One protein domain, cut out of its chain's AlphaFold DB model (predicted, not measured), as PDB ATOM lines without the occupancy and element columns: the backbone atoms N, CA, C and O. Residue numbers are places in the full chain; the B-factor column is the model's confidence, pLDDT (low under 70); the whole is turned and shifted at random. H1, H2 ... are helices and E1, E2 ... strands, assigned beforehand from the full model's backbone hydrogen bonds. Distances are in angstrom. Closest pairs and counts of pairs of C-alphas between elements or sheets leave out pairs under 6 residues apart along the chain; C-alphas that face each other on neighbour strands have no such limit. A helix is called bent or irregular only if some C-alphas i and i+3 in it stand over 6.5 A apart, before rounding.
ATOM      1  N   ASP A 106      54.612 -18.722 -33.841       85.94
ATOM      2  CA  ASP A 106      54.638 -20.105 -33.375       85.94
ATOM      3  C   ASP A 106      53.512 -20.364 -32.349       85.94
ATOM      4  O   ASP A 106      53.163 -19.498 -31.541       85.94
ATOM      5  N   ALA A 107      52.938 -21.567 -32.366       85.50
ATOM      6  CA  ALA A 107      51.940 -22.034 -31.406       85.50
ATOM      7  C   ALA A 107      52.532 -22.400 -30.027       85.50
ATOM      8  O   ALA A 107      51.900 -23.107 -29.243       85.50
ATOM      9  N   GLY A 108      53.724 -21.904 -29.700       80.88
ATOM     10  CA  GLY A 108      54.323 -22.001 -28.374       80.88
ATOM     11  C   GLY A 108      55.396 -23.087 -28.254       80.88
ATOM     12  O   GLY A 108      55.775 -23.741 -29.224       80.88
ATOM     13  N   PRO A 109      55.966 -23.267 -27.050       84.56
ATOM     14  CA  PRO A 109      57.098 -24.160 -26.870       84.56
ATOM     15  C   PRO A 109      56.714 -25.624 -27.114       84.56
ATOM     16  O   PRO A 109      55.716 -26.138 -26.604       84.56
ATOM     17  N   ALA A 110      57.584 -26.338 -27.829       88.38
ATOM     18  CA  ALA A 110      57.474 -27.782 -27.973       88.38
ATOM     19  C   ALA A 110      57.678 -28.464 -26.611       88.38
ATOM     20  O   ALA A 110      58.786 -28.478 -26.077       88.38
ATOM     21  N   TRP A 111      56.627 -29.068 -26.063       93.50
ATOM     22  CA  TRP A 111      56.721 -29.914 -24.865       93.50
ATOM     23  C   TRP A 111      56.728 -31.414 -25.198       93.50
ATOM     24  O   TRP A 111      57.168 -32.233 -24.394       93.50
ATOM     25  N   CYS A 112      56.280 -31.775 -26.404       90.56
ATOM     26  CA  CYS A 112      56.396 -33.122 -26.944       90.56
ATOM     27  C   CYS A 112      57.661 -33.183 -27.810       90.56
ATOM     28  O   CYS A 112      57.876 -32.319 -28.661       90.56
ATOM     29  N   GLY A 113      58.504 -34.196 -27.588       89.44
ATOM     30  CA  GLY A 113      59.761 -34.362 -28.329       89.44
ATOM     31  C   GLY A 113      59.570 -34.738 -29.802       89.44
ATOM     32  O   GLY A 113      60.507 -34.616 -30.588       89.44
ATOM     33  N   THR A 114      58.370 -35.176 -30.185       93.56
ATOM     34  CA  THR A 114      58.048 -35.580 -31.554       93.56
ATOM     35  C   THR A 114      57.406 -34.427 -32.319       93.56
ATOM     36  O   THR A 114      56.465 -33.787 -31.842       93.56
ATOM     37  N   LYS A 115      57.909 -34.186 -33.531       94.50
ATOM     38  CA  LYS A 115      57.388 -33.206 -34.488       94.50
ATOM     39  C   LYS A 115      57.159 -33.884 -35.834       94.50
ATOM     40  O   LYS A 115      57.944 -34.752 -36.213       94.50
ATOM     41  N   VAL A 116      56.108 -33.485 -36.540       94.06
ATOM     42  CA  VAL A 116      55.785 -33.960 -37.890       94.06
ATOM     43  C   VAL A 116      55.478 -32.755 -38.772       94.06
ATOM     44  O   VAL A 116      54.812 -31.823 -38.325       94.06
ATOM     45  N   ASP A 117      55.968 -32.755 -40.009       93.25
ATOM     46  CA  ASP A 117      55.681 -31.668 -40.939       93.25
ATOM     47  C   ASP A 117      54.285 -31.809 -41.559       93.25
ATOM     48  O   ASP A 117      53.860 -32.902 -41.936       93.25
ATOM     49  N   LEU A 118      53.566 -30.691 -41.678       92.12
ATOM     50  CA  LEU A 118      52.235 -30.666 -42.280       92.12
ATOM     51  C   LEU A 118      52.257 -31.078 -43.757       92.12
ATOM     52  O   LEU A 118      51.302 -31.692 -44.224       92.12
ATOM     53  N   VAL A 119      53.314 -30.748 -44.502       89.69
ATOM     54  CA  VAL A 119      53.440 -31.161 -45.905       89.69
ATOM     55  C   VAL A 119      53.515 -32.678 -45.996       89.69
ATOM     56  O   VAL A 119      52.760 -33.262 -46.767       89.69
ATOM     57  N   ASP A 120      54.344 -33.307 -45.160       89.69
ATOM     58  CA  ASP A 120      54.494 -34.765 -45.124       89.69
ATOM     59  C   ASP A 120      53.150 -35.450 -44.794       89.69
ATOM     60  O   ASP A 120      52.791 -36.459 -45.402       89.69
ATOM     61  N   LEU A 121      52.366 -34.873 -43.871       90.50
ATOM     62  CA  LEU A 121      51.018 -35.352 -43.532       90.50
ATOM     63  C   LEU A 121      50.036 -35.234 -44.704       90.50
ATOM     64  O   LEU A 121      49.280 -36.166 -44.979       90.50
ATOM     65  N   LEU A 122      50.032 -34.092 -45.393       88.06
ATOM     66  CA  LEU A 122      49.137 -33.853 -46.525       88.06
ATOM     67  C   LEU A 122      49.502 -34.741 -47.717       88.06
ATOM     68  O   LEU A 122      48.607 -35.316 -48.332       88.06
ATOM     69  N   ASP A 123      50.790 -34.913 -48.008       86.06
ATOM     70  CA  ASP A 123      51.260 -35.804 -49.074       86.06
ATOM     71  C   ASP A 123      50.848 -37.263 -48.787       86.06
ATOM     72  O   ASP A 123      50.336 -37.945 -49.678       86.06
ATOM     73  N   ALA A 124      50.963 -37.722 -47.534       87.00
ATOM     74  CA  ALA A 124      50.481 -39.042 -47.121       87.00
ATOM     75  C   ALA A 124      48.954 -39.194 -47.267       87.00
ATOM     76  O   ALA A 124      48.480 -40.224 -47.749       87.00
ATOM     77  N   LEU A 125      48.181 -38.168 -46.893       87.19
ATOM     78  CA  LEU A 125      46.723 -38.162 -47.044       87.19
ATOM     79  C   LEU A 125      46.297 -38.252 -48.513       87.19
ATOM     80  O   LEU A 125      45.398 -39.026 -48.849       87.19
ATOM     81  N   TYR A 126      46.924 -37.469 -49.394       84.19
ATOM     82  CA  TYR A 126      46.597 -37.486 -50.819       84.19
ATOM     83  C   TYR A 126      46.950 -38.826 -51.463       84.19
ATOM     84  O   TYR A 126      46.118 -39.379 -52.182       84.19
ATOM     85  N   ALA A 127      48.115 -39.394 -51.142       84.69
ATOM     86  CA  ALA A 127      48.503 -40.718 -51.623       84.69
ATOM     87  C   ALA A 127      47.511 -41.814 -51.181       84.69
ATOM     88  O   ALA A 127      47.132 -42.667 -51.984       84.69
ATOM     89  N   HIS A 128      47.042 -41.763 -49.928       81.25
ATOM     90  CA  HIS A 128      46.036 -42.693 -49.408       81.25
ATOM     91  C   HIS A 128      44.709 -42.581 -50.169       81.25
ATOM     92  O   HIS A 128      44.179 -43.576 -50.658       81.25
ATOM     93  N   ARG A 129      44.207 -41.357 -50.363       81.50
ATOM     94  CA  ARG A 129      42.959 -41.110 -51.103       81.50
ATOM     95  C   ARG A 129      43.039 -41.540 -52.566       81.50
ATOM     96  O   ARG A 129      42.046 -42.006 -53.115       81.50
ATOM     97  N   GLU A 130      44.194 -41.395 -53.211       79.00
ATOM     98  CA  GLU A 130      44.381 -41.880 -54.582       79.00
ATOM     99  C   GLU A 130      44.315 -43.407 -54.672       79.00
ATOM    100  O   GLU A 130      43.754 -43.928 -55.636       79.00
ATOM    101  N   SER A 131      44.827 -44.120 -53.664       72.12
ATOM    102  CA  SER A 131      44.754 -45.585 -53.607       72.12
ATOM    103  C   SER A 131      43.351 -46.134 -53.327       72.12
ATOM    104  O   SER A 131      43.047 -47.247 -53.751       72.12
ATOM    105  N   GLU A 132      42.487 -45.355 -52.670       69.00
ATOM    106  CA  GLU A 132      41.139 -45.763 -52.249       69.00
ATOM    107  C   GLU A 132      40.035 -45.445 -53.271       69.00
ATOM    108  O   GLU A 132      38.866 -45.694 -52.991       69.00
ATOM    109  N   ARG A 133      40.364 -44.931 -54.469       56.69
ATOM    110  CA  ARG A 133      39.406 -44.614 -55.556       56.69
ATOM    111  C   ARG A 133      38.764 -45.857 -56.207       56.69
ATOM    112  O   ARG A 133      38.858 -46.075 -57.415       56.69
ATOM    113  N   LEU A 134      38.076 -46.647 -55.392       48.88
ATOM    114  CA  LEU A 134      37.202 -47.761 -55.745       48.88
ATOM    115  C   LEU A 134      35.856 -47.676 -54.994       48.88
ATOM    116  O   LEU A 134      35.241 -48.705 -54.776       48.88
ATOM    117  N   ASP A 135      35.381 -46.484 -54.618       43.72
ATOM    118  CA  ASP A 135      33.943 -46.176 -54.528       43.72
ATOM    119  C   ASP A 135      33.741 -44.654 -54.429       43.72
ATOM    120  O   ASP A 135      34.346 -43.989 -53.591       43.72
ATOM    121  N   ASP A 136      32.911 -44.083 -55.301       44.03
ATOM    122  CA  ASP A 136      32.656 -42.631 -55.405       44.03
ATOM    123  C   ASP A 136      31.657 -42.142 -54.327       44.03
ATOM    124  O   ASP A 136      31.162 -41.017 -54.381       44.03
ATOM    125  N   SER A 137      31.341 -42.991 -53.337       43.72
ATOM    126  CA  SER A 137      30.405 -42.715 -52.239       43.72
ATOM    127  C   SER A 137      31.106 -42.384 -50.916       43.72
ATOM    128  O   SER A 137      30.618 -42.752 -49.845       43.72
ATOM    129  N   LEU A 138      32.259 -41.710 -50.963       43.62
ATOM    130  CA  LEU A 138      32.860 -41.113 -49.769       43.62
ATOM    131  C   LEU A 138      31.970 -39.950 -49.306       43.62
ATOM    132  O   LEU A 138      32.242 -38.776 -49.567       43.62
ATOM    133  N   ASP A 139      30.900 -40.286 -48.589       45.47
ATOM    134  CA  ASP A 139      30.377 -39.405 -47.561       45.47
ATOM    135  C   ASP A 139      31.594 -38.988 -46.731       45.47
ATOM    136  O   ASP A 139      32.255 -39.818 -46.104       45.47
ATOM    137  N   ASN A 140      31.964 -37.706 -46.809       47.19
ATOM    138  CA  ASN A 140      32.940 -37.071 -45.928       47.19
ATOM    139  C   ASN A 140      32.357 -37.108 -44.506       47.19
ATOM    140  O   ASN A 140      31.938 -36.077 -43.973       47.19
ATOM    141  N   VAL A 141      32.280 -38.297 -43.902       53.19
ATOM    142  CA  VAL A 141      31.927 -38.468 -42.502       53.19
ATOM    143  C   VAL A 141      33.070 -37.830 -41.741       53.19
ATOM    144  O   VAL A 141      34.146 -38.397 -41.550       53.19
ATOM    145  N   THR A 142      32.859 -36.564 -41.412       68.69
ATOM    146  CA  THR A 142      33.778 -35.791 -40.602       68.69
ATOM    147  C   THR A 142      33.776 -36.476 -39.245       68.69
ATOM    148  O   THR A 142      32.726 -36.619 -38.622       68.69
ATOM    149  N   ASP A 143      34.930 -36.992 -38.828       88.31
ATOM    150  CA  ASP A 143      35.067 -37.636 -37.527       88.31
ATOM    151  C   ASP A 143      34.642 -36.648 -36.429       88.31
ATOM    152  O   ASP A 143      34.956 -35.455 -36.501       88.31
ATOM    153  N   ILE A 144      33.935 -37.131 -35.405       89.56
ATOM    154  CA  ILE A 144      33.502 -36.325 -34.254       89.56
ATOM    155  C   ILE A 144      34.669 -35.541 -33.629       89.56
ATOM    156  O   ILE A 144      34.487 -34.439 -33.102       89.56
ATOM    157  N   GLN A 145      35.896 -36.061 -33.714       92.06
ATOM    158  CA  GLN A 145      37.074 -35.371 -33.204       92.06
ATOM    159  C   GLN A 145      37.487 -34.131 -33.998       92.06
ATOM    160  O   GLN A 145      38.176 -33.257 -33.470       92.06
ATOM    161  N   CYS A 146      37.034 -34.007 -35.241       91.75
ATOM    162  CA  CYS A 146      37.313 -32.856 -36.087       91.75
ATOM    163  C   CYS A 146      36.335 -31.691 -35.855       91.75
ATOM    164  O   CYS A 146      36.574 -30.582 -36.315       91.75
ATOM    165  N   MET A 147      35.257 -31.887 -35.093       87.44
ATOM    166  CA  MET A 147      34.176 -30.900 -34.961       87.44
ATOM    167  C   MET A 147      34.556 -29.582 -34.278       87.44
ATOM    168  O   MET A 147      33.901 -28.559 -34.484       87.44
ATOM    169  N   ASN A 148      35.593 -29.591 -33.440       84.12
ATOM    170  CA  ASN A 148      35.999 -28.396 -32.704       84.12
ATOM    171  C   ASN A 148      36.867 -27.440 -33.529       84.12
ATOM    172  O   ASN A 148      37.020 -26.284 -33.137       84.12
ATOM    173  N   HIS A 149      37.397 -27.894 -34.667       86.12
ATOM    174  CA  HIS A 149      38.403 -27.170 -35.435       86.12
ATOM    175  C   HIS A 149      38.127 -27.288 -36.929       86.12
ATOM    176  O   HIS A 149      38.111 -28.381 -37.479       86.12
ATOM    177  N   ILE A 150      37.983 -26.151 -37.611       80.75
ATOM    178  CA  ILE A 150      37.714 -26.104 -39.065       80.75
ATOM    179  C   ILE A 150      38.801 -26.830 -39.870       80.75
ATOM    180  O   ILE A 150      38.538 -27.422 -40.909       80.75
ATOM    181  N   SER A 151      40.032 -26.766 -39.384       86.50
ATOM    182  CA  SER A 151      41.215 -27.358 -39.991       86.50
ATOM    183  C   SER A 151      41.537 -28.752 -39.461       86.50
ATOM    184  O   SER A 151      42.608 -29.258 -39.767       86.50
ATOM    185  N   ALA A 152      40.680 -29.380 -38.652       91.44
ATOM    186  CA  ALA A 152      40.962 -30.726 -38.177       91.44
ATOM    187  C   ALA A 152      40.642 -31.787 -39.230       91.44
ATOM    188  O   ALA A 152      39.589 -31.755 -39.864       91.44
ATOM    189  N   VAL A 153      41.543 -32.757 -39.387       91.81
ATOM    190  CA  VAL A 153      41.436 -33.820 -40.396       91.81
ATOM    191  C   VAL A 153      41.958 -35.145 -39.837       91.81
ATOM    192  O   VAL A 153      42.897 -35.169 -39.040       91.81
ATOM    193  N   VAL A 154      41.355 -36.252 -40.279       92.25
ATOM    194  CA  VAL A 154      41.867 -37.608 -40.052       92.25
ATOM    195  C   VAL A 154      42.996 -37.892 -41.043       92.25
ATOM    196  O   VAL A 154      42.797 -37.821 -42.255       92.25
ATOM    197  N   PHE A 155      44.178 -38.223 -40.532       91.75
ATOM    198  CA  PHE A 155      45.336 -38.620 -41.328       91.75
ATOM    199  C   PHE A 155      45.637 -40.106 -41.151       91.75
ATOM    200  O   PHE A 155      45.495 -40.613 -40.034       91.75
ATOM    201  N   PRO A 156      46.175 -40.780 -42.183       90.69
ATOM    202  CA  PRO A 156      46.925 -42.011 -41.978       90.69
ATOM    203  C   PRO A 156      48.032 -41.765 -40.949       90.69
ATOM    204  O   PRO A 156      48.719 -40.742 -40.997       90.69
ATOM    205  N   ALA A 157      48.207 -42.686 -40.008       89.19
ATOM    206  CA  ALA A 157      49.206 -42.564 -38.963       89.19
ATOM    207  C   ALA A 157      50.611 -42.516 -39.592       89.19
ATOM    208  O   ALA A 157      50.995 -43.447 -40.308       89.19
ATOM    209  N   PRO A 158      51.414 -41.468 -39.315       86.00
ATOM    210  CA  PRO A 158      52.806 -41.437 -39.747       86.00
ATOM    211  C   PRO A 158      53.563 -42.699 -39.323       86.00
ATOM    212  O   PRO A 158      53.335 -43.226 -38.233       86.00
ATOM    213  N   ALA A 159      54.527 -43.149 -40.134       80.69
ATOM    214  CA  ALA A 159      55.302 -44.369 -39.866       80.69
ATOM    215  C   ALA A 159      55.958 -44.386 -38.469       80.69
ATOM    216  O   ALA A 159      56.083 -45.443 -37.853       80.69
ATOM    217  N   ALA A 160      56.306 -43.209 -37.932       79.56
ATOM    218  CA  ALA A 160      56.816 -43.039 -36.570       79.56
ATOM    219  C   ALA A 160      55.855 -43.545 -35.472       79.56
ATOM    220  O   ALA A 160      56.294 -43.858 -34.367       79.56
ATOM    221  N   PHE A 161      54.561 -43.654 -35.775       80.25
ATOM    222  CA  PHE A 161      53.517 -44.137 -34.875       80.25
ATOM    223  C   PHE A 161      52.978 -45.520 -35.256       80.25
ATOM    224  O   PHE A 161      52.274 -46.128 -34.455       80.25
ATOM    225  N   ALA A 162      53.352 -46.076 -36.410       65.69
ATOM    226  CA  ALA A 162      52.861 -47.382 -36.861       65.69
ATOM    227  C   ALA A 162      53.243 -48.541 -35.911       65.69
ATOM    228  O   ALA A 162      52.556 -49.554 -35.858       65.69
ATOM    229  N   ALA A 163      54.330 -48.395 -35.140       59.28
ATOM    230  CA  ALA A 163      54.773 -49.389 -34.155       59.28
ATOM    231  C   ALA A 163      54.079 -49.270 -32.784       59.28
ATOM    232  O   ALA A 163      54.268 -50.122 -31.914       59.28
ATOM    233  N   THR A 164      53.306 -48.208 -32.555       62.50
ATOM    234  CA  THR A 164      52.494 -48.083 -31.340       62.50
ATOM    235  C   THR A 164      51.149 -48.769 -31.538       62.50
ATOM    236  O   THR A 164      50.653 -48.829 -32.654       62.50
ATOM    237  N   ALA A 165      50.515 -49.236 -30.458       60.81
ATOM    238  CA  ALA A 165      49.149 -49.782 -30.479       60.81
ATOM    239  C   ALA A 165      48.061 -48.733 -30.824       60.81
ATOM    240  O   ALA A 165      46.897 -48.897 -30.468       60.81
ATOM    241  N   LEU A 166      48.453 -47.626 -31.458       68.12
ATOM    242  CA  LEU A 166      47.552 -46.683 -32.094       68.12
ATOM    243  C   LEU A 166      46.904 -47.363 -33.299       68.12
ATOM    244  O   LEU A 166      47.526 -48.189 -33.965       68.12
ATOM    245  N   GLY A 167      45.653 -47.006 -33.573       76.00
ATOM    246  CA  GLY A 167      45.011 -47.384 -34.827       76.00
ATOM    247  C   GLY A 167      45.769 -46.842 -36.051       76.00
ATOM    248  O   GLY A 167      46.737 -46.091 -35.912       76.00
ATOM    249  N   PRO A 168      45.313 -47.186 -37.266       85.62
ATOM    250  CA  PRO A 168      45.965 -46.777 -38.511       85.62
ATOM    251  C   PRO A 168      45.875 -45.272 -38.788       85.62
ATOM    252  O   PRO A 168      46.454 -44.810 -39.765       85.62
ATOM    253  N   GLU A 169      45.161 -44.506 -37.962       91.44
ATOM    254  CA  GLU A 169      44.835 -43.106 -38.207       91.44
ATOM    255  C   GLU A 169      45.015 -42.239 -36.959       91.44
ATOM    256  O   GLU A 169      44.937 -42.698 -35.814       91.44
ATOM    257  N   VAL A 170      45.227 -40.950 -37.200       94.38
ATOM    258  CA  VAL A 170      45.417 -39.908 -36.189       94.38
ATOM    259  C   VAL A 170      44.586 -38.681 -36.545       94.38
ATOM    260  O   VAL A 170      44.243 -38.470 -37.705       94.38
ATOM    261  N   ILE A 171      44.283 -37.846 -35.555       95.19
ATOM    262  CA  ILE A 171      43.630 -36.554 -35.784       95.19
ATOM    263  C   ILE A 171      44.703 -35.479 -35.830       95.19
ATOM    264  O   ILE A 171      45.456 -35.322 -34.870       95.19
ATOM    265  N   GLY A 172      44.776 -34.732 -36.926       95.44
ATOM    266  CA  GLY A 172      45.600 -33.533 -37.014       95.44
ATOM    267  C   GLY A 172      44.762 -32.283 -36.844       95.44
ATOM    268  O   GLY A 172      43.709 -32.166 -37.457       95.44
ATOM    269  N   VAL A 173      45.251 -31.352 -36.029       94.50
ATOM    270  CA  VAL A 173      44.652 -30.036 -35.795       94.50
ATOM    271  C   VAL A 173      45.735 -28.990 -36.003       94.50
ATOM    272  O   VAL A 173      46.790 -29.074 -35.378       94.50
ATOM    273  N   TRP A 174      45.512 -28.001 -36.867       93.25
ATOM    274  CA  TRP A 174      46.503 -26.949 -37.106       93.25
ATOM    275  C   TRP A 174      45.864 -25.617 -37.471       93.25
ATOM    276  O   TRP A 174      44.801 -25.571 -38.069       93.25
ATOM    277  N   ALA A 175      46.529 -24.509 -37.191       90.44
ATOM    278  CA  ALA A 175      46.143 -23.198 -37.680       90.44
ATOM    279  C   ALA A 175      47.401 -22.439 -38.100       90.44
ATOM    280  O   ALA A 175      48.262 -22.140 -37.281       90.44
ATOM    281  N   TRP A 176      47.511 -22.128 -39.391       88.19
ATOM    282  CA  TRP A 176      48.663 -21.392 -39.922       88.19
ATOM    283  C   TRP A 176      48.436 -19.875 -39.959       88.19
ATOM    284  O   TRP A 176      49.394 -19.120 -40.110       88.19
ATOM    285  N   GLN A 177      47.177 -19.441 -39.865       85.44
ATOM    286  CA  GLN A 177      46.760 -18.049 -40.015       85.44
ATOM    287  C   GLN A 177      47.263 -17.188 -38.840       85.44
ATOM    288  O   GLN A 177      47.238 -17.658 -37.695       85.44
ATOM    289  N   PRO A 178      47.664 -15.926 -39.089       81.38
ATOM    290  CA  PRO A 178      47.978 -14.969 -38.032       81.38
ATOM    291  C   PRO A 178      46.871 -14.885 -36.969       81.38
ATOM    292  O   PRO A 178      45.684 -14.952 -37.282       81.38
ATOM    293  N   GLY A 179      47.259 -14.775 -35.697       76.00
ATOM    294  CA  GLY A 179      46.338 -14.665 -34.555       76.00
ATOM    295  C   GLY A 179      45.693 -15.979 -34.087       76.00
ATOM    296  O   GLY A 179      45.425 -16.124 -32.894       76.00
ATOM    297  N   ASN A 180      45.523 -16.973 -34.964       77.69
ATOM    298  CA  ASN A 180      44.904 -18.257 -34.599       77.69
ATOM    299  C   ASN A 180      45.866 -19.222 -33.884       77.69
ATOM    300  O   ASN A 180      45.416 -20.137 -33.191       77.69
ATOM    301  N   ALA A 181      47.179 -18.982 -33.974       74.38
ATOM    302  CA  ALA A 181      48.196 -19.756 -33.258       74.38
ATOM    303  C   ALA A 181      47.974 -19.767 -31.732       74.38
ATOM    304  O   ALA A 181      48.274 -20.762 -31.077       74.38
ATOM    305  N   HIS A 182      47.379 -18.711 -31.159       72.12
ATOM    306  CA  HIS A 182      47.081 -18.651 -29.725       72.12
ATOM    307  C   HIS A 182      46.073 -19.713 -29.270       72.12
ATOM    308  O   HIS A 182      46.218 -20.248 -28.172       72.12
ATOM    309  N   GLY A 183      45.084 -20.047 -30.106       85.12
ATOM    310  CA  GLY A 183      44.130 -21.115 -29.799       85.12
ATOM    311  C   GLY A 183      44.813 -22.482 -29.747       85.12
ATOM    312  O   GLY A 183      44.610 -23.242 -28.802       85.12
ATOM    313  N   ILE A 184      45.695 -22.753 -30.716       91.56
ATOM    314  CA  ILE A 184      46.499 -23.983 -30.760       91.56
ATOM    315  C   ILE A 184      47.448 -24.062 -29.559       91.56
ATOM    316  O   ILE A 184      47.543 -25.117 -28.934       91.56
ATOM    317  N   ALA A 185      48.110 -22.955 -29.211       90.62
ATOM    318  CA  ALA A 185      49.020 -22.882 -28.070       90.62
ATOM    319  C   ALA A 185      48.307 -23.196 -26.749       90.62
ATOM    320  O   ALA A 185      48.741 -24.068 -25.998       90.62
ATOM    321  N   GLY A 186      47.173 -22.534 -26.498       91.75
ATOM    322  CA  GLY A 186      46.383 -22.748 -25.288       91.75
ATOM    323  C   GLY A 186      45.875 -24.186 -25.163       91.75
ATOM    324  O   GLY A 186      45.999 -24.796 -24.103       91.75
ATOM    325  N   GLU A 187      45.365 -24.765 -26.254       94.75
ATOM    326  CA  GLU A 187      44.907 -26.157 -26.258       94.75
ATOM    327  C   GLU A 187      46.062 -27.151 -26.051       94.75
ATOM    328  O   GLU A 187      45.948 -28.081 -25.251       94.75
ATOM    329  N   SER A 188      47.197 -26.928 -26.713       95.44
ATOM    330  CA  SER A 188      48.418 -27.719 -26.543       95.44
ATOM    331  C   SER A 188      48.915 -27.712 -25.089       95.44
ATOM    332  O   SER A 188      49.259 -28.766 -24.543       95.44
ATOM    333  N   ASP A 189      48.881 -26.557 -24.422       95.00
ATOM    334  CA  ASP A 189      49.251 -26.419 -23.009       95.00
ATOM    335  C   ASP A 189      48.293 -27.175 -22.074       95.00
ATOM    336  O   ASP A 189      48.718 -27.754 -21.064       95.00
ATOM    337  N   VAL A 190      46.999 -27.209 -22.404       96.69
ATOM    338  CA  VAL A 190      46.006 -27.999 -21.665       96.69
ATOM    339  C   VAL A 190      46.277 -29.495 -21.836       96.69
ATOM    340  O   VAL A 190      46.328 -30.210 -20.833       96.69
ATOM    341  N   TYR A 191      46.551 -29.968 -23.058       97.50
ATOM    342  CA  TYR A 191      46.955 -31.361 -23.288       97.50
ATOM    343  C   TYR A 191      48.218 -31.737 -22.514       97.50
ATOM    344  O   TYR A 191      48.256 -32.813 -21.918       97.50
ATOM    345  N   SER A 192      49.217 -30.854 -22.458       96.62
ATOM    346  CA  SER A 192      50.432 -31.062 -21.661       96.62
ATOM    347  C   SER A 192      50.104 -31.286 -20.180       96.62
ATOM    348  O   SER A 192      50.539 -32.265 -19.563       96.62
ATOM    349  N   ALA A 193      49.254 -30.425 -19.607       97.12
ATOM    350  CA  ALA A 193      48.830 -30.536 -18.214       97.12
ATOM    351  C   ALA A 193      48.034 -31.822 -17.936       97.12
ATOM    352  O   ALA A 193      48.222 -32.442 -16.884       97.12
ATOM    353  N   ILE A 194      47.166 -32.219 -18.870       98.06
ATOM    354  CA  ILE A 194      46.379 -33.451 -18.787       98.06
ATOM    355  C   ILE A 194      47.295 -34.672 -18.877       98.06
ATOM    356  O   ILE A 194      47.250 -35.520 -17.993       98.06
ATOM    357  N   GLN A 195      48.177 -34.757 -19.873       96.06
ATOM    358  CA  GLN A 195      49.068 -35.910 -20.036       96.06
ATOM    359  C   GLN A 195      49.987 -36.130 -18.834       96.06
ATOM    360  O   GLN A 195      50.245 -37.275 -18.463       96.06
ATOM    361  N   ALA A 196      50.445 -35.052 -18.198       96.75
ATOM    362  CA  ALA A 196      51.311 -35.142 -17.031       96.75
ATOM    363  C   ALA A 196      50.591 -35.633 -15.759       96.75
ATOM    364  O   ALA A 196      51.246 -36.163 -14.861       96.75
ATOM    365  N   ARG A 197      49.271 -35.424 -15.636       97.62
ATOM    366  CA  ARG A 197      48.542 -35.587 -14.359       97.62
ATOM    367  C   ARG A 197      47.376 -36.567 -14.419       97.62
ATOM    368  O   ARG A 197      47.117 -37.247 -13.432       97.62
ATOM    369  N   ASP A 198      46.683 -36.641 -15.547       97.75
ATOM    370  CA  ASP A 198      45.571 -37.555 -15.795       97.75
ATOM    371  C   ASP A 198      45.470 -37.931 -17.293       97.75
ATOM    372  O   ASP A 198      44.564 -37.488 -18.004       97.75
ATOM    373  N   PRO A 199      46.384 -38.772 -17.812       95.31
ATOM    374  CA  PRO A 199      46.474 -39.083 -19.243       95.31
ATOM    375  C   PRO A 199      45.264 -39.842 -19.811       95.31
ATOM    376  O   PRO A 199      45.193 -40.046 -21.016       95.31
ATOM    377  N   ARG A 200      44.315 -40.276 -18.969       95.38
ATOM    378  CA  ARG A 200      43.070 -40.948 -19.386       95.38
ATOM    379  C   ARG A 200      41.876 -39.995 -19.439       95.38
ATOM    380  O   ARG A 200      40.737 -40.447 -19.356       95.38
ATOM    381  N   LEU A 201      42.110 -38.687 -19.434       98.00
ATOM    382  CA  LEU A 201      41.050 -37.681 -19.472       98.00
ATOM    383  C   LEU A 201      40.766 -37.172 -20.891       98.00
ATOM    384  O   LEU A 201      39.654 -36.732 -21.158       98.00
ATOM    385  N   ALA A 202      41.738 -37.262 -21.794       97.69
ATOM    386  CA  ALA A 202      41.642 -36.765 -23.161       97.69
ATOM    387  C   ALA A 202      42.317 -37.730 -24.148       97.69
ATOM    388  O   ALA A 202      43.113 -38.567 -23.706       97.69
ATOM    389  N   PRO A 203      42.047 -37.614 -25.462       96.50
ATOM    390  CA  PRO A 203      42.844 -38.285 -26.478       96.50
ATOM    391  C   PRO A 203      44.334 -37.993 -26.290       96.50
ATOM    392  O   PRO A 203      44.749 -36.865 -26.008       96.50
ATOM    393  N   ARG A 204      45.164 -39.020 -26.438       95.56
ATOM    394  CA  ARG A 204      46.609 -38.886 -26.303       95.56
ATOM    395  C   ARG A 204      47.188 -37.962 -27.378       95.56
ATOM    396  O   ARG A 204      47.139 -38.272 -28.561       95.56
ATOM    397  N   PHE A 205      47.825 -36.879 -26.944       96.31
ATOM    398  CA  PHE A 205      48.731 -36.064 -27.750       96.31
ATOM    399  C   PHE A 205      49.938 -36.879 -28.232       96.31
ATOM    400  O   PHE A 205      50.591 -37.565 -27.435       96.31
ATOM    401  N   LEU A 206      50.223 -36.815 -29.531       95.75
ATOM    402  CA  LEU A 206      51.215 -37.650 -30.211       95.75
ATOM    403  C   LEU A 206      52.442 -36.865 -30.663       95.75
ATOM    404  O   LEU A 206      53.560 -37.353 -30.516       95.75
ATOM    405  N   ALA A 207      52.232 -35.680 -31.233       95.75
ATOM    406  CA  ALA A 207      53.294 -34.835 -31.766       95.75
ATOM    407  C   ALA A 207      52.809 -33.415 -32.031       95.75
ATOM    408  O   ALA A 207      51.616 -33.173 -32.193       95.75
ATOM    409  N   HIS A 208      53.761 -32.496 -32.146       96.38
ATOM    410  CA  HIS A 208      53.521 -31.169 -32.709       96.38
ATOM    411  C   HIS A 208      53.533 -31.226 -34.241       96.38
ATOM    412  O   HIS A 208      54.334 -31.954 -34.828       96.38
ATOM    413  N   ILE A 209      52.671 -30.440 -34.883       95.56
ATOM    414  CA  ILE A 209      52.674 -30.227 -36.335       95.56
ATOM    415  C   ILE A 209      53.464 -28.961 -36.635       95.56
ATOM    416  O   ILE A 209      53.191 -27.911 -36.049       95.56
ATOM    417  N   THR A 210      54.396 -29.045 -37.577       93.81
ATOM    418  CA  THR A 210      55.188 -27.899 -38.035       93.81
ATOM    419  C   THR A 210      54.897 -27.521 -39.478       93.81
ATOM    420  O   THR A 210      54.497 -28.370 -40.273       93.81
ATOM    421  N   ASP A 211      55.177 -26.272 -39.850       89.19
ATOM    422  CA  ASP A 211      55.440 -25.910 -41.241       89.19
ATOM    423  C   ASP A 211      56.943 -25.746 -41.492       89.19
ATOM    424  O   ASP A 211      57.668 -25.130 -40.710       89.19
ATOM    425  N   ASN A 212      57.424 -26.328 -42.593       87.06
ATOM    426  CA  ASN A 212      58.842 -26.346 -42.963       87.06
ATOM    427  C   ASN A 212      59.770 -26.882 -41.858       87.06
ATOM    428  O   ASN A 212      60.911 -26.434 -41.734       87.06
ATOM    429  N   LYS A 213      59.296 -27.830 -41.042       88.69
ATOM    430  CA  LYS A 213      60.032 -28.485 -39.946       88.69
ATOM    431  C   LYS A 213      60.497 -27.538 -38.831       88.69
ATOM    432  O   LYS A 213      61.273 -27.955 -37.970       88.69
ATOM    433  N   THR A 214      60.047 -26.283 -38.822       86.94
ATOM    434  CA  THR A 214      60.521 -25.259 -37.881       86.94
ATOM    435  C   THR A 214      59.425 -24.824 -36.921       86.94
ATOM    436  O   THR A 214      59.439 -25.241 -35.760       86.94
ATOM    437  N   ARG A 215      58.492 -24.006 -37.405       90.06
ATOM    438  CA  ARG A 215      57.470 -23.346 -36.598       90.06
ATOM    439  C   ARG A 215      56.333 -24.310 -36.293       90.06
ATOM    440  O   ARG A 215      55.863 -25.009 -37.190       90.06
ATOM    441  N   ILE A 216      55.895 -24.366 -35.035       92.50
ATOM    442  CA  ILE A 216      54.742 -25.185 -34.652       92.50
ATOM    443  C   ILE A 216      53.467 -24.435 -35.011       92.50
ATOM    444  O   ILE A 216      53.282 -23.269 -34.675       92.50
ATOM    445  N   ILE A 217      52.572 -25.134 -35.699       93.62
ATOM    446  CA  ILE A 217      51.283 -24.607 -36.149       93.62
ATOM    447  C   ILE A 217      50.114 -25.491 -35.715       93.62
ATOM    448  O   ILE A 217      48.970 -25.197 -36.044       93.62
ATOM    449  N   GLY A 218      50.370 -26.598 -35.017       95.44
ATOM    450  CA  GLY A 218      49.344 -27.585 -34.712       95.44
ATOM    451  C   GLY A 218      49.847 -28.759 -33.887       95.44
ATOM    452  O   GLY A 218      50.974 -28.758 -33.391       95.44
ATOM    453  N   PHE A 219      49.021 -29.791 -33.788       96.50
ATOM    454  CA  PHE A 219      49.333 -31.030 -33.091       96.50
ATOM    455  C   PHE A 219      48.563 -32.232 -33.646       96.50
ATOM    456  O   PHE A 219      47.529 -32.097 -34.299       96.50
ATOM    457  N   LEU A 220      49.089 -33.423 -33.359       96.81
ATOM    458  CA  LEU A 220      48.473 -34.715 -33.634       96.81
ATOM    459  C   LEU A 220      47.922 -35.324 -32.342       96.81
ATOM    460  O   LEU A 220      48.617 -35.365 -31.324       96.81
ATOM    461  N   LEU A 221      46.711 -35.866 -32.411       96.44
ATOM    462  CA  LEU A 221      46.062 -36.636 -31.353       96.44
ATOM    463  C   LEU A 221      45.787 -38.064 -31.827       96.44
ATOM    464  O   LEU A 221      45.639 -38.325 -33.022       96.44
ATOM    465  N   GLU A 222      45.663 -38.992 -30.884       95.00
ATOM    466  CA  GLU A 222      45.100 -40.303 -31.190       95.00
ATOM    467  C   GLU A 222      43.662 -40.172 -31.707       95.00
ATOM    468  O   GLU A 222      42.857 -39.392 -31.182       95.00
ATOM    469  N   ARG A 223      43.335 -40.974 -32.722       94.06
ATOM    470  CA  ARG A 223      41.950 -41.191 -33.126       94.06
ATOM    471  C   ARG A 223      41.309 -42.219 -32.192       94.06
ATOM    472  O   ARG A 223      41.800 -43.335 -32.030       94.06
ATOM    473  N   VAL A 224      40.197 -41.844 -31.583       93.00
ATOM    474  CA  VAL A 224      39.332 -42.654 -30.733       93.00
ATOM    475  C   VAL A 224      38.246 -43.265 -31.617       93.00
ATOM    476  O   VAL A 224      37.130 -42.763 -31.713       93.00
ATOM    477  N   ALA A 225      38.598 -44.357 -32.294       88.00
ATOM    478  CA  ALA A 225      37.700 -45.031 -33.226       88.00
ATOM    479  C   ALA A 225      36.391 -45.487 -32.551       88.00
ATOM    480  O   ALA A 225      36.406 -46.038 -31.448       88.00
ATOM    481  N   GLY A 226      35.266 -45.274 -33.241       86.25
ATOM    482  CA  GLY A 226      33.937 -45.685 -32.777       86.25
ATOM    483  C   GLY A 226      33.402 -44.894 -31.579       86.25
ATOM    484  O   GLY A 226      32.479 -45.364 -30.918       86.25
ATOM    485  N   ALA A 227      33.985 -43.733 -31.263       91.19
ATOM    486  CA  ALA A 227      33.403 -42.828 -30.281       91.19
ATOM    487  C   ALA A 227      32.135 -42.157 -30.828       91.19
ATOM    488  O   ALA A 227      32.071 -41.810 -32.008       91.19
ATOM    489  N   ARG A 228      31.159 -41.931 -29.945       92.69
ATOM    490  CA  ARG A 228      29.946 -41.142 -30.217       92.69
ATOM    491  C   ARG A 228      29.893 -39.878 -29.360       92.69
ATOM    492  O   ARG A 228      30.690 -39.744 -28.422       92.69
ATOM    493  N   GLU A 229      28.959 -38.975 -29.660       92.88
ATOM    494  CA  GLU A 229      28.709 -37.821 -28.797       92.88
ATOM    495  C   GLU A 229      28.094 -38.292 -27.482       92.88
ATOM    496  O   GLU A 229      27.421 -39.324 -27.414       92.88
ATOM    497  N   ALA A 230      28.320 -37.536 -26.411       94.06
ATOM    498  CA  ALA A 230      27.594 -37.784 -25.178       94.06
ATOM    499  C   ALA A 230      26.100 -37.495 -25.350       94.06
ATOM    500  O   ALA A 230      25.694 -36.530 -26.002       94.06
ATOM    501  N   GLU A 231      25.295 -38.325 -24.700       94.25
ATOM    502  CA  GLU A 231      23.844 -38.214 -24.630       94.25
ATOM    503  C   GLU A 231      23.412 -37.902 -23.191       94.25
ATOM    504  O   GLU A 231      24.210 -38.067 -22.259       94.25
ATOM    505  N   PRO A 232      22.144 -37.520 -22.947       95.69
ATOM    506  CA  PRO A 232      21.635 -37.326 -21.588       95.69
ATOM    507  C   PRO A 232      21.878 -38.526 -20.655       95.69
ATOM    508  O   PRO A 232      22.103 -38.344 -19.461       95.69
ATOM    509  N   ALA A 233      21.902 -39.751 -21.193       96.00
ATOM    510  CA  ALA A 233      22.191 -40.968 -20.432       96.00
ATOM    511  C   ALA A 233      23.640 -41.049 -19.902       96.00
ATOM    512  O   ALA A 233      23.908 -41.795 -18.959       96.00
ATOM    513  N   ASP A 234      24.574 -40.279 -20.468       97.12
ATOM    514  CA  ASP A 234      25.983 -40.252 -20.057       97.12
ATOM    515  C   ASP A 234      26.288 -39.167 -19.013       97.12
ATOM    516  O   ASP A 234      27.444 -39.023 -18.605       97.12
ATOM    517  N   LEU A 235      25.275 -38.416 -18.557       97.31
ATOM    518  CA  LEU A 235      25.427 -37.235 -17.700       97.31
ATOM    519  C   LEU A 235      26.362 -37.464 -16.508       97.31
ATOM    520  O   LEU A 235      27.272 -36.664 -16.288       97.31
ATOM    521  N   ASP A 236      26.194 -38.561 -15.770       97.94
ATOM    522  CA  ASP A 236      27.019 -38.858 -14.593       97.94
ATOM    523  C   ASP A 236      28.498 -39.055 -14.953       97.94
ATOM    524  O   ASP A 236      29.396 -38.596 -14.239       97.94
ATOM    525  N   LYS A 237      28.775 -39.693 -16.093       98.00
ATOM    526  CA  LYS A 237      30.142 -39.945 -16.566       98.00
ATOM    527  C   LYS A 237      30.783 -38.685 -17.135       98.00
ATOM    528  O   LYS A 237      31.964 -38.433 -16.881       98.00
ATOM    529  N   CYS A 238      30.014 -37.875 -17.857       98.12
ATOM    530  CA  CYS A 238      30.449 -36.567 -18.334       98.12
ATOM    531  C   CYS A 238      30.759 -35.641 -17.153       98.12
ATOM    532  O   CYS A 238      31.823 -35.023 -17.128       98.12
ATOM    533  N   ARG A 239      29.901 -35.630 -16.123       98.00
ATOM    534  CA  ARG A 239      30.103 -34.866 -14.885       98.00
ATOM    535  C   ARG A 239      31.372 -35.313 -14.169       98.00
ATOM    536  O   ARG A 239      32.212 -34.477 -13.859       98.00
ATOM    537  N   ALA A 240      31.565 -36.620 -13.984       98.25
ATOM    538  CA  ALA A 240      32.775 -37.161 -13.362       98.25
ATOM    539  C   ALA A 240      34.053 -36.810 -14.148       98.25
ATOM    540  O   ALA A 240      35.082 -36.479 -13.555       98.25
ATOM    541  N   THR A 241      33.995 -36.852 -15.480       98.44
ATOM    542  CA  THR A 241      35.131 -36.517 -16.352       98.44
ATOM    543  C   THR A 241      35.451 -35.024 -16.307       98.44
ATOM    544  O   THR A 241      36.614 -34.653 -16.157       98.44
ATOM    545  N   LEU A 242      34.434 -34.160 -16.335       98.25
ATOM    546  CA  LEU A 242      34.603 -32.715 -16.199       98.25
ATOM    547  C   LEU A 242      35.129 -32.331 -14.806       98.25
ATOM    548  O   LEU A 242      36.062 -31.541 -14.700       98.25
ATOM    549  N   SER A 243      34.640 -32.968 -13.737       98.19
ATOM    550  CA  SER A 243      35.170 -32.763 -12.383       98.19
ATOM    551  C   SER A 243      36.646 -33.158 -12.257       98.19
ATOM    552  O   SER A 243      37.394 -32.509 -11.524       98.19
ATOM    553  N   ARG A 244      37.105 -34.190 -12.982       98.31
ATOM    554  CA  ARG A 244      38.537 -34.532 -13.040       98.31
ATOM    555  C   ARG A 244      39.351 -33.427 -13.711       98.31
ATOM    556  O   ARG A 244      40.425 -33.108 -13.209       98.31
ATOM    557  N   LEU A 245      38.840 -32.800 -14.776       98.44
ATOM    558  CA  LEU A 245      39.490 -31.641 -15.401       98.44
ATOM    559  C   LEU A 245      39.561 -30.465 -14.416       98.44
ATOM    560  O   LEU A 245      40.621 -29.868 -14.235       98.44
ATOM    561  N   HIS A 246      38.466 -30.188 -13.707       98.25
ATOM    562  CA  HIS A 246      38.403 -29.138 -12.686       98.25
ATOM    563  C   HIS A 246      39.396 -29.371 -11.543       98.25
ATOM    564  O   HIS A 246      40.040 -28.427 -11.089       98.25
ATOM    565  N   ALA A 247      39.615 -30.624 -11.130       97.94
ATOM    566  CA  ALA A 247      40.643 -30.984 -10.146       97.94
ATOM    567  C   ALA A 247      42.080 -30.694 -10.633       97.94
ATOM    568  O   ALA A 247      43.012 -30.580  -9.828       97.94
ATOM    569  N   LEU A 248      42.282 -30.523 -11.945       97.75
ATOM    570  CA  LEU A 248      43.541 -30.036 -12.505       97.75
ATOM    571  C   LEU A 248      43.689 -28.507 -12.422       97.75
ATOM    572  O   LEU A 248      44.782 -28.007 -12.703       97.75
ATOM    573  N   GLY A 249      42.657 -27.779 -11.983       97.56
ATOM    574  CA  GLY A 249      42.610 -26.315 -11.969       97.56
ATOM    575  C   GLY A 249      42.375 -25.729 -13.360       97.56
ATOM    576  O   GLY A 249      42.964 -24.704 -13.703       97.56
ATOM    577  N   ILE A 250      41.601 -26.431 -14.193       98.25
ATOM    578  CA  ILE A 250      41.288 -26.051 -15.572       98.25
ATOM    579  C   ILE A 250      39.766 -26.007 -15.715       98.25
ATOM    580  O   ILE A 250      39.102 -27.006 -15.453       98.25
ATOM    581  N   ALA A 251      39.232 -24.861 -16.133       97.81
ATOM    582  CA  ALA A 251      37.865 -24.737 -16.629       97.81
ATOM    583  C   ALA A 251      37.836 -25.119 -18.111       97.81
ATOM    584  O   ALA A 251      38.764 -24.778 -18.853       97.81
ATOM    585  N   TYR A 252      36.788 -25.820 -18.547       96.38
ATOM    586  CA  TYR A 252      36.673 -26.229 -19.946       96.38
ATOM    587  C   TYR A 252      36.297 -25.043 -20.855       96.38
ATOM    588  O   TYR A 252      36.782 -24.942 -21.982       96.38
ATOM    589  N   GLY A 253      35.462 -24.132 -20.357       93.19
ATOM    590  CA  GLY A 253      34.930 -22.956 -21.031       93.19
ATOM    591  C   GLY A 253      33.478 -23.155 -21.465       93.19
ATOM    592  O   GLY A 253      32.540 -22.822 -20.743       93.19
ATOM    593  N   ARG A 254      33.279 -23.651 -22.690       88.88
ATOM    594  CA  ARG A 254      31.948 -23.849 -23.290       88.88
ATOM    595  C   ARG A 254      31.827 -25.257 -23.876       88.88
ATOM    596  O   ARG A 254      32.121 -25.433 -25.059       88.88
ATOM    597  N   PRO A 255      31.452 -26.258 -23.063       91.56
ATOM    598  CA  PRO A 255      31.285 -27.617 -23.555       91.56
ATOM    599  C   PRO A 255      30.117 -27.720 -24.539       91.56
ATOM    600  O   PRO A 255      29.098 -27.052 -24.384       91.56
ATOM    601  N   ARG A 256      30.282 -28.585 -25.542       91.75
ATOM    602  CA  ARG A 256      29.245 -29.045 -26.478       91.75
ATOM    603  C   ARG A 256      29.125 -30.565 -26.365       91.75
ATOM    604  O   ARG A 256      29.996 -31.200 -25.775       91.75
ATOM    605  N   ARG A 257      28.102 -31.183 -26.955       92.00
ATOM    606  CA  ARG A 257      27.945 -32.652 -26.916       92.00
ATOM    607  C   ARG A 257      29.168 -33.400 -27.454       92.00
ATOM    608  O   ARG A 257      29.730 -34.238 -26.755       92.00
ATOM    609  N   HIS A 258      29.673 -32.988 -28.616       91.06
ATOM    610  CA  HIS A 258      30.899 -33.532 -29.209       91.06
ATOM    611  C   HIS A 258      32.191 -33.198 -28.444       91.06
ATOM    612  O   HIS A 258      33.249 -33.720 -28.784       91.06
ATOM    613  N   SER A 259      32.164 -32.355 -27.403       93.44
ATOM    614  CA  SER A 259      33.318 -32.193 -26.504       93.44
ATOM    615  C   SER A 259      33.602 -33.461 -25.695       93.44
ATOM    616  O   SER A 259      34.731 -33.646 -25.240       93.44
ATOM    617  N   PHE A 260      32.591 -34.315 -25.519       96.31
ATOM    618  CA  PHE A 260      32.659 -35.563 -24.773       96.31
ATOM    619  C   PHE A 260      32.612 -36.747 -25.739       96.31
ATOM    620  O   PHE A 260      31.592 -37.016 -26.367       96.31
ATOM    621  N   LEU A 261      33.724 -37.468 -25.831       96.38
ATOM    622  CA  LEU A 261      33.849 -38.682 -26.626       96.38
ATOM    623  C   LEU A 261      33.475 -39.884 -25.768       96.38
ATOM    624  O   LEU A 261      34.229 -40.243 -24.857       96.38
ATOM    625  N   VAL A 262      32.343 -40.518 -26.060       96.44
ATOM    626  CA  VAL A 262      31.925 -41.743 -25.369       96.44
ATOM    627  C   VAL A 262      32.425 -42.955 -26.142       96.44
ATOM    628  O   VAL A 262      32.027 -43.189 -27.282       96.44
ATOM    629  N   ARG A 263      33.319 -43.728 -25.524       94.75
ATOM    630  CA  ARG A 263      33.861 -44.979 -26.071       94.75
ATOM    631  C   ARG A 263      32.852 -46.122 -25.929       94.75
ATOM    632  O   ARG A 263      31.962 -46.074 -25.085       94.75
ATOM    633  N   GLY A 264      33.044 -47.200 -26.693       90.56
ATOM    634  CA  GLY A 264      32.179 -48.389 -26.635       90.56
ATOM    635  C   GLY A 264      32.152 -49.112 -25.277       90.56
ATOM    636  O   GLY A 264      31.171 -49.771 -24.956       90.56
ATOM    637  N   ASP A 265      33.185 -48.949 -24.442       92.50
ATOM    638  CA  ASP A 265      33.202 -49.424 -23.047       92.50
ATOM    639  C   ASP A 265      32.470 -48.473 -22.075       92.50
ATOM    640  O   ASP A 265      32.396 -48.715 -20.870       92.50
ATOM    641  N   GLY A 266      31.925 -47.374 -22.600       93.19
ATOM    642  CA  GLY A 266      31.251 -46.329 -21.857       93.19
ATOM    643  C   GLY A 266      32.189 -45.346 -21.161       93.19
ATOM    644  O   GLY A 266      31.681 -44.533 -20.391       93.19
ATOM    645  N   THR A 267      33.507 -45.410 -21.372       96.00
ATOM    646  CA  THR A 267      34.463 -44.409 -20.876       96.00
ATOM    647  C   THR A 267      34.283 -43.092 -21.630       96.00
ATOM    648  O   THR A 267      34.111 -43.095 -22.848       96.00
ATOM    649  N   VAL A 268      34.374 -41.963 -20.922       98.06
ATOM    650  CA  VAL A 268      34.259 -40.620 -21.510       98.06
ATOM    651  C   VAL A 268      35.622 -39.931 -21.531       98.06
ATOM    652  O   VAL A 268      36.334 -39.927 -20.524       98.06
ATOM    653  N   LEU A 269      35.970 -39.336 -22.671       98.25
ATOM    654  CA  LEU A 269      37.118 -38.442 -22.823       98.25
ATOM    655  C   LEU A 269      36.667 -37.036 -23.204       98.25
ATOM    656  O   LEU A 269      35.658 -36.866 -23.880       98.25
ATOM    657  N   LEU A 270      37.454 -36.040 -22.814       97.75
ATOM    658  CA  LEU A 270      37.298 -34.653 -23.235       97.75
ATOM    659  C   LEU A 270      38.229 -34.331 -24.402       97.75
ATOM    660  O   LEU A 270      39.365 -34.800 -24.446       97.75
ATOM    661  N   GLN A 271      37.767 -33.489 -25.318       95.44
ATOM    662  CA  GLN A 271      38.564 -32.976 -26.433       95.44
ATOM    663  C   GLN A 271      38.241 -31.510 -26.736       95.44
ATOM    664  O   GLN A 271      37.248 -30.996 -26.232       95.44
ATOM    665  N   GLY A 272      39.023 -30.854 -27.600       93.62
ATOM    666  CA  GLY A 272      38.737 -29.499 -28.085       93.62
ATOM    667  C   GLY A 272      38.904 -28.425 -27.012       93.62
ATOM    668  O   GLY A 272      37.957 -27.714 -26.691       93.62
ATOM    669  N   PHE A 273      40.102 -28.312 -26.443       95.44
ATOM    670  CA  PHE A 273      40.381 -27.421 -25.309       95.44
ATOM    671  C   PHE A 273      40.706 -25.970 -25.699       95.44
ATOM    672  O   PHE A 273      41.164 -25.203 -24.854       95.44
ATOM    673  N   GLY A 274      40.462 -25.548 -26.945       90.81
ATOM    674  CA  GLY A 274      40.759 -24.183 -27.408       90.81
ATOM    675  C   GLY A 274      40.067 -23.058 -26.620       90.81
ATOM    676  O   GLY A 274      40.523 -21.919 -26.656       90.81
ATOM    677  N   GLY A 275      38.985 -23.361 -25.892       90.06
ATOM    678  CA  GLY A 275      38.300 -22.425 -24.988       90.06
ATOM    679  C   GLY A 275      38.646 -22.586 -23.502       90.06
ATOM    680  O   GLY A 275      38.089 -21.865 -22.674       90.06
ATOM    681  N   SER A 276      39.515 -23.537 -23.152       95.44
ATOM    682  CA  SER A 276      39.840 -23.876 -21.768       95.44
ATOM    683  C   SER A 276      40.893 -22.942 -21.183       95.44
ATOM    684  O   SER A 276      41.770 -22.435 -21.878       95.44
ATOM    685  N   PHE A 277      40.829 -22.720 -19.873       95.25
ATOM    686  CA  PHE A 277      41.761 -21.835 -19.177       95.25
ATOM    687  C   PHE A 277      41.972 -22.261 -17.726       95.25
ATOM    688  O   PHE A 277      41.147 -22.945 -17.118       95.25
ATOM    689  N   ARG A 278      43.108 -21.858 -17.150       96.12
ATOM    690  CA  ARG A 278      43.440 -22.171 -15.756       96.12
ATOM    691  C   ARG A 278      42.631 -21.302 -14.805       96.12
ATOM    692  O   ARG A 278      42.623 -20.082 -14.939       96.12
ATOM    693  N   THR A 279      42.010 -21.927 -13.814       96.88
ATOM    694  CA  THR A 279      41.293 -21.228 -12.748       96.88
ATOM    695  C   THR A 279      41.086 -22.136 -11.538       96.88
ATOM    696  O   THR A 279      41.038 -23.360 -11.652       96.88
ATOM    697  N   THR A 280      40.956 -21.522 -10.365       95.50
ATOM    698  CA  THR A 280      40.482 -22.162  -9.128       95.50
ATOM    699  C   THR A 280      39.173 -21.538  -8.644       95.50
ATOM    700  O   THR A 280      38.759 -21.779  -7.512       95.50
ATOM    701  N   ASP A 281      38.561 -20.681  -9.465       97.69
ATOM    702  CA  ASP A 281      37.291 -20.039  -9.157       97.69
ATOM    703  C   ASP A 281      36.178 -21.084  -9.158       97.69
ATOM    704  O   ASP A 281      35.760 -21.591 -10.201       97.69
ATOM    705  N   LYS A 282      35.704 -21.399  -7.956       96.88
ATOM    706  CA  LYS A 282      34.676 -22.403  -7.742       96.88
ATOM    707  C   LYS A 282      33.354 -22.033  -8.417       96.88
ATOM    708  O   LYS A 282      32.679 -22.933  -8.894       96.88
ATOM    709  N   GLU A 283      33.004 -20.753  -8.524       97.00
ATOM    710  CA  GLU A 283      31.746 -20.346  -9.162       97.00
ATOM    711  C   GLU A 283      31.749 -20.649 -10.664       97.00
ATOM    712  O   GLU A 283      30.720 -21.017 -11.228       97.00
ATOM    713  N   ILE A 284      32.906 -20.516 -11.322       96.44
ATOM    714  CA  ILE A 284      33.063 -20.874 -12.738       96.44
ATOM    715  C   ILE A 284      32.940 -22.390 -12.915       96.44
ATOM    716  O   ILE A 284      32.193 -22.848 -13.778       96.44
ATOM    717  N   LEU A 285      33.651 -23.162 -12.089       97.44
ATOM    718  CA  LEU A 285      33.690 -24.622 -12.183       97.44
ATOM    719  C   LEU A 285      32.328 -25.252 -11.842       97.44
ATOM    720  O   LEU A 285      31.839 -26.107 -12.581       97.44
ATOM    721  N   ASP A 286      31.668 -24.785 -10.781       97.00
ATOM    722  CA  ASP A 286      30.338 -25.264 -10.390       97.00
ATOM    723  C   ASP A 286      29.307 -24.955 -11.490       97.00
ATOM    724  O   ASP A 286      28.531 -25.833 -11.865       97.00
ATOM    725  N   ARG A 287      29.365 -23.765 -12.110       96.06
ATOM    726  CA  ARG A 287      28.472 -23.397 -13.222       96.06
ATOM    727  C   ARG A 287      28.635 -24.301 -14.444       96.06
ATOM    728  O   ARG A 287      27.639 -24.642 -15.079       96.06
ATOM    729  N   GLU A 288      29.861 -24.697 -14.788       95.56
ATOM    730  CA  GLU A 288      30.095 -25.653 -15.881       95.56
ATOM    731  C   GLU A 288      29.467 -27.022 -15.587       95.56
ATOM    732  O   GLU A 288      28.891 -27.644 -16.479       95.56
ATOM    733  N   LEU A 289      29.537 -27.485 -14.333       96.75
ATOM    734  CA  LEU A 289      28.914 -28.743 -13.917       96.75
ATOM    735  C   LEU A 289      27.384 -28.642 -13.891       96.75
ATOM    736  O   LEU A 289      26.700 -29.596 -14.264       96.75
ATOM    737  N   GLU A 290      26.829 -27.526 -13.430       95.88
ATOM    738  CA  GLU A 290      25.382 -27.288 -13.381       95.88
ATOM    739  C   GLU A 290      24.768 -27.216 -14.786       95.88
ATOM    740  O   GLU A 290      23.721 -27.812 -15.027       95.88
ATOM    741  N   GLY A 291      25.449 -26.567 -15.737       94.62
ATOM    742  CA  GLY A 291      24.979 -26.427 -17.119       94.62
ATOM    743  C   GLY A 291      25.070 -27.698 -17.969       94.62
ATOM    744  O   GLY A 291      24.529 -27.736 -19.073       94.62
ATOM    745  N   LEU A 292      25.736 -28.749 -17.482       95.56
ATOM    746  CA  LEU A 292      26.040 -29.933 -18.285       95.56
ATOM    747  C   LEU A 292      24.789 -30.688 -18.759       95.56
ATOM    748  O   LEU A 292      24.768 -31.182 -19.880       95.56
ATOM    749  N   GLU A 293      23.735 -30.753 -17.944       95.69
ATOM    750  CA  GLU A 293      22.476 -31.399 -18.342       95.69
ATOM    751  C   GLU A 293      21.841 -30.696 -19.549       95.69
ATOM    752  O   GLU A 293      21.395 -31.355 -20.486       95.69
ATOM    753  N   GLN A 294      21.888 -29.360 -19.575       94.31
ATOM    754  CA  GLN A 294      21.403 -28.579 -20.708       94.31
ATOM    755  C   GLN A 294      22.242 -28.834 -21.962       94.31
ATOM    756  O   GLN A 294      21.668 -29.049 -23.023       94.31
ATOM    757  N   VAL A 295      23.573 -28.874 -21.834       93.75
ATOM    758  CA  VAL A 295      24.485 -29.177 -22.951       93.75
ATOM    759  C   VAL A 295      24.177 -30.544 -23.562       93.75
ATOM    760  O   VAL A 295      24.146 -30.676 -24.779       93.75
ATOM    761  N   LEU A 296      23.917 -31.564 -22.738       94.12
ATOM    762  CA  LEU A 296      23.607 -32.912 -23.228       94.12
ATOM    763  C   LEU A 296      22.186 -33.042 -23.794       94.12
ATOM    764  O   LEU A 296      21.942 -33.928 -24.609       94.12
ATOM    765  N   ALA A 297      21.265 -32.165 -23.393       91.31
ATOM    766  CA  ALA A 297      19.911 -32.092 -23.939       91.31
ATOM    767  C   ALA A 297      19.831 -31.354 -25.290       91.31
ATOM    768  O   ALA A 297      18.784 -31.387 -25.940       91.31
ATOM    769  N   GLU A 298      20.903 -30.680 -25.722       86.75
ATOM    770  CA  GLU A 298      20.970 -30.079 -27.054       86.75
ATOM    771  C   GLU A 298      20.892 -31.152 -28.151       86.75
ATOM    772  O   GLU A 298      21.207 -32.330 -27.949       86.75
ATOM    773  N   HIS A 299      20.450 -30.748 -29.343       77.75
ATOM    774  CA  HIS A 299      20.392 -31.661 -30.481       77.75
ATOM    775  C   HIS A 299      21.800 -32.180 -30.802       77.75
ATOM    776  O   HIS A 299      22.764 -31.414 -30.681       77.75
ATOM    777  N   PRO A 300      21.925 -33.458 -31.196       73.94
ATOM    778  CA  PRO A 300      23.213 -33.993 -31.603       73.94
ATOM    779  C   PRO A 300      23.706 -33.218 -32.817       73.94
ATOM    780  O   PRO A 300      22.902 -32.620 -33.548       73.94
ATOM    781  N   SER A 301      25.015 -33.211 -33.051       70.25
ATOM    782  CA  SER A 301      25.491 -32.586 -34.275       70.25
ATOM    783  C   SER A 301      24.930 -33.284 -35.516       70.25
ATOM    784  O   SER A 301      24.542 -34.454 -35.492       70.25
ATOM    785  N   GLU A 302      24.915 -32.565 -36.641       66.06
ATOM    786  CA  GLU A 302      24.477 -33.117 -37.927       66.06
ATOM    787  C   GLU A 302      25.257 -34.387 -38.337       66.06
ATOM    788  O   GLU A 302      24.757 -35.160 -39.146       66.06
ATOM    789  N   LEU A 303      26.438 -34.649 -37.758       61.72
ATOM    790  CA  LEU A 303      27.274 -35.816 -38.065       61.72
ATOM    791  C   LEU A 303      26.823 -37.099 -37.358       61.72
ATOM    792  O   LEU A 303      26.977 -38.182 -37.919       61.72
ATOM    793  N   GLU A 304      26.227 -37.013 -36.166       55.78
ATOM    794  CA  GLU A 304      25.722 -38.204 -35.466       55.78
ATOM    795  C   GLU A 304      24.523 -38.820 -36.213       55.78
ATOM    796  O   GLU A 304      24.378 -40.038 -36.250       55.78
ATOM    797  N   LYS A 305      23.746 -38.000 -36.939       51.06
ATOM    798  CA  LYS A 305      22.626 -38.452 -37.787       51.06
ATOM    799  C   LYS A 305      23.056 -39.366 -38.943       51.06
ATOM    800  O   LYS A 305      22.246 -40.151 -39.421       51.06
ATOM    801  N   HIS A 306      24.306 -39.260 -39.400       46.56
ATOM    802  CA  HIS A 306      24.851 -40.085 -40.486       46.56
ATOM    803  C   HIS A 306      25.524 -41.376 -39.992       46.56
ATOM    804  O   HIS A 306      25.780 -42.267 -40.797       46.56
ATOM    805  N   ASN A 307      25.783 -41.489 -38.685       43.06
ATOM    806  CA  ASN A 307      26.402 -42.659 -38.055       43.06
ATOM    807  C   ASN A 307      25.393 -43.551 -37.313       43.06
ATOM    808  O   ASN A 307      25.798 -44.551 -36.714       43.06
ATOM    809  N   GLU A 308      24.094 -43.228 -37.343       35.91
ATOM    810  CA  GLU A 308      23.075 -44.183 -36.913       35.91
ATOM    811  C   GLU A 308      23.160 -45.428 -37.812       35.91
ATOM    812  O   GLU A 308      23.163 -45.299 -39.042       35.91
TER     813      GLU A 308
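What this domain is: This is residues 106 to 308 of the 321 residues of an uncharacterized protein of fungal sp. No.14919 (UniProt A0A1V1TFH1). What is the main picture? Two lobes stand side by side: in one, a strongly twisted sheet of five strands is curled like part of a barrel, with H3 over one face and H1 packed on E2 and E4; in the other, H4 packs on the short hairpin E6 and E7, with H5 and H6 packed on H4. What is printed? The 203 residues, under half of them in named elements, hold six named helices and seven named strands, in the order E1 H1 E2 H2 E3 H3 E4 E5 H4 E6 E7 H5 H6; the class is mixed, helices and strands, and the large sheet, E1 E4 E5 E3 E2, is mixed. How compact is it? It is compact, with a radius of gyration of the C-alphas of 17.0 A and spans of 49 by 40 by 32 A.

How they stand to each other: How is the large sheet paired? Edge strand E1, residues 115 to 117, is parallel to E4, residues 205 to 211, with N 116 and O 208 within hydrogen-bond range at 2.9 A; E4 makes an antiparallel hairpin with E5, residues 215 to 222, with N 206 and O 220 at 2.8 A. E3, residues 169 to 174, is antiparallel to E5, with N 171 and O 221 at 2.9 A, and to edge strand E2, residues 153 to 156, with N 155 and O 170 at 2.8 A. Which helices are on it? H1, residues 118 to 131, is on it, its closest C-alphas to E2 being those of Leu 125 and Phe 155, 5.9 A; H2, residues 159 to 162, only grazes it with residues 160 to 162. H3, residues 181 to 197, is on one face, making two layers, helix over sheet, at a height over the sheet of 9.5 A; its closest C-alphas to E5 are those of Ile 184 and Gly 218, 6.1 A. E3, H3 and E4 form a split strand-helix-strand unit, two strands running the same way with E5 between them, its crossover right-handed. What surrounds H4, residues 232 to 247? The closest C-alphas of H4 and E7, residues 268 to 270, are those of Cys 238 and Val 268, 6.4 A; E7 makes an antiparallel hairpin with E6, residues 260 to 262, with N 261 and O 269 at 2.8 A. With residues 239 to 246 alone H4 touches H5, residues 282 to 290, opposite ways at a shallow tilt of 16 degrees, the closest C-alphas being those of Arg 239 and Leu 289, 6.3 A; with residues 232 to 239 alone it touches H6, residues 292 to 297, opposite ways at a shallow tilt of 29 degrees, the closest being those of Pro 232 and Leu 296, 5.1 A. H3 and H4 are close but not clearly touching, about perpendicular at 87 degrees, with the closest C-alphas, those of Ile 194 and Leu 245, 7.9 A apart. How do the helix backbones run? Every O i to N i+4 pair is within hydrogen-bond range in H1, H3, H5 and H6, and 10 of 12 are in H4; H2 is too short for such a pair.

Where its parts are: Where do the first and last elements lie? E1 begins at C-alpha 115, (57.388, -33.206, -34.488), and H6 ends at C-alpha 297, (19.911, -32.092, -23.939). Which elements are long? From first to last C-alpha H3 measures 24.7 A, H4 23.1 A, E5 21.7 A and H1 20.2 A. Is H4 even? It is irregular, with C-alphas 233 and 236 7.9 A apart, and has a kink of 28 degrees near residue 239.

The domain as a whole: How far does it reach? The two C-alphas farthest apart, those of Leu 134 and Lys 282, are 54.3 A apart; residues 130 to 138 stand free. Is the printed part unbroken? The printed part has no cut, and the long links are H1 to E2, H4 to E6 and E7 to H5. Where is confidence low? The pLDDT is under 70 at residues 132 to 142, 162 to 166 and 302 to 308.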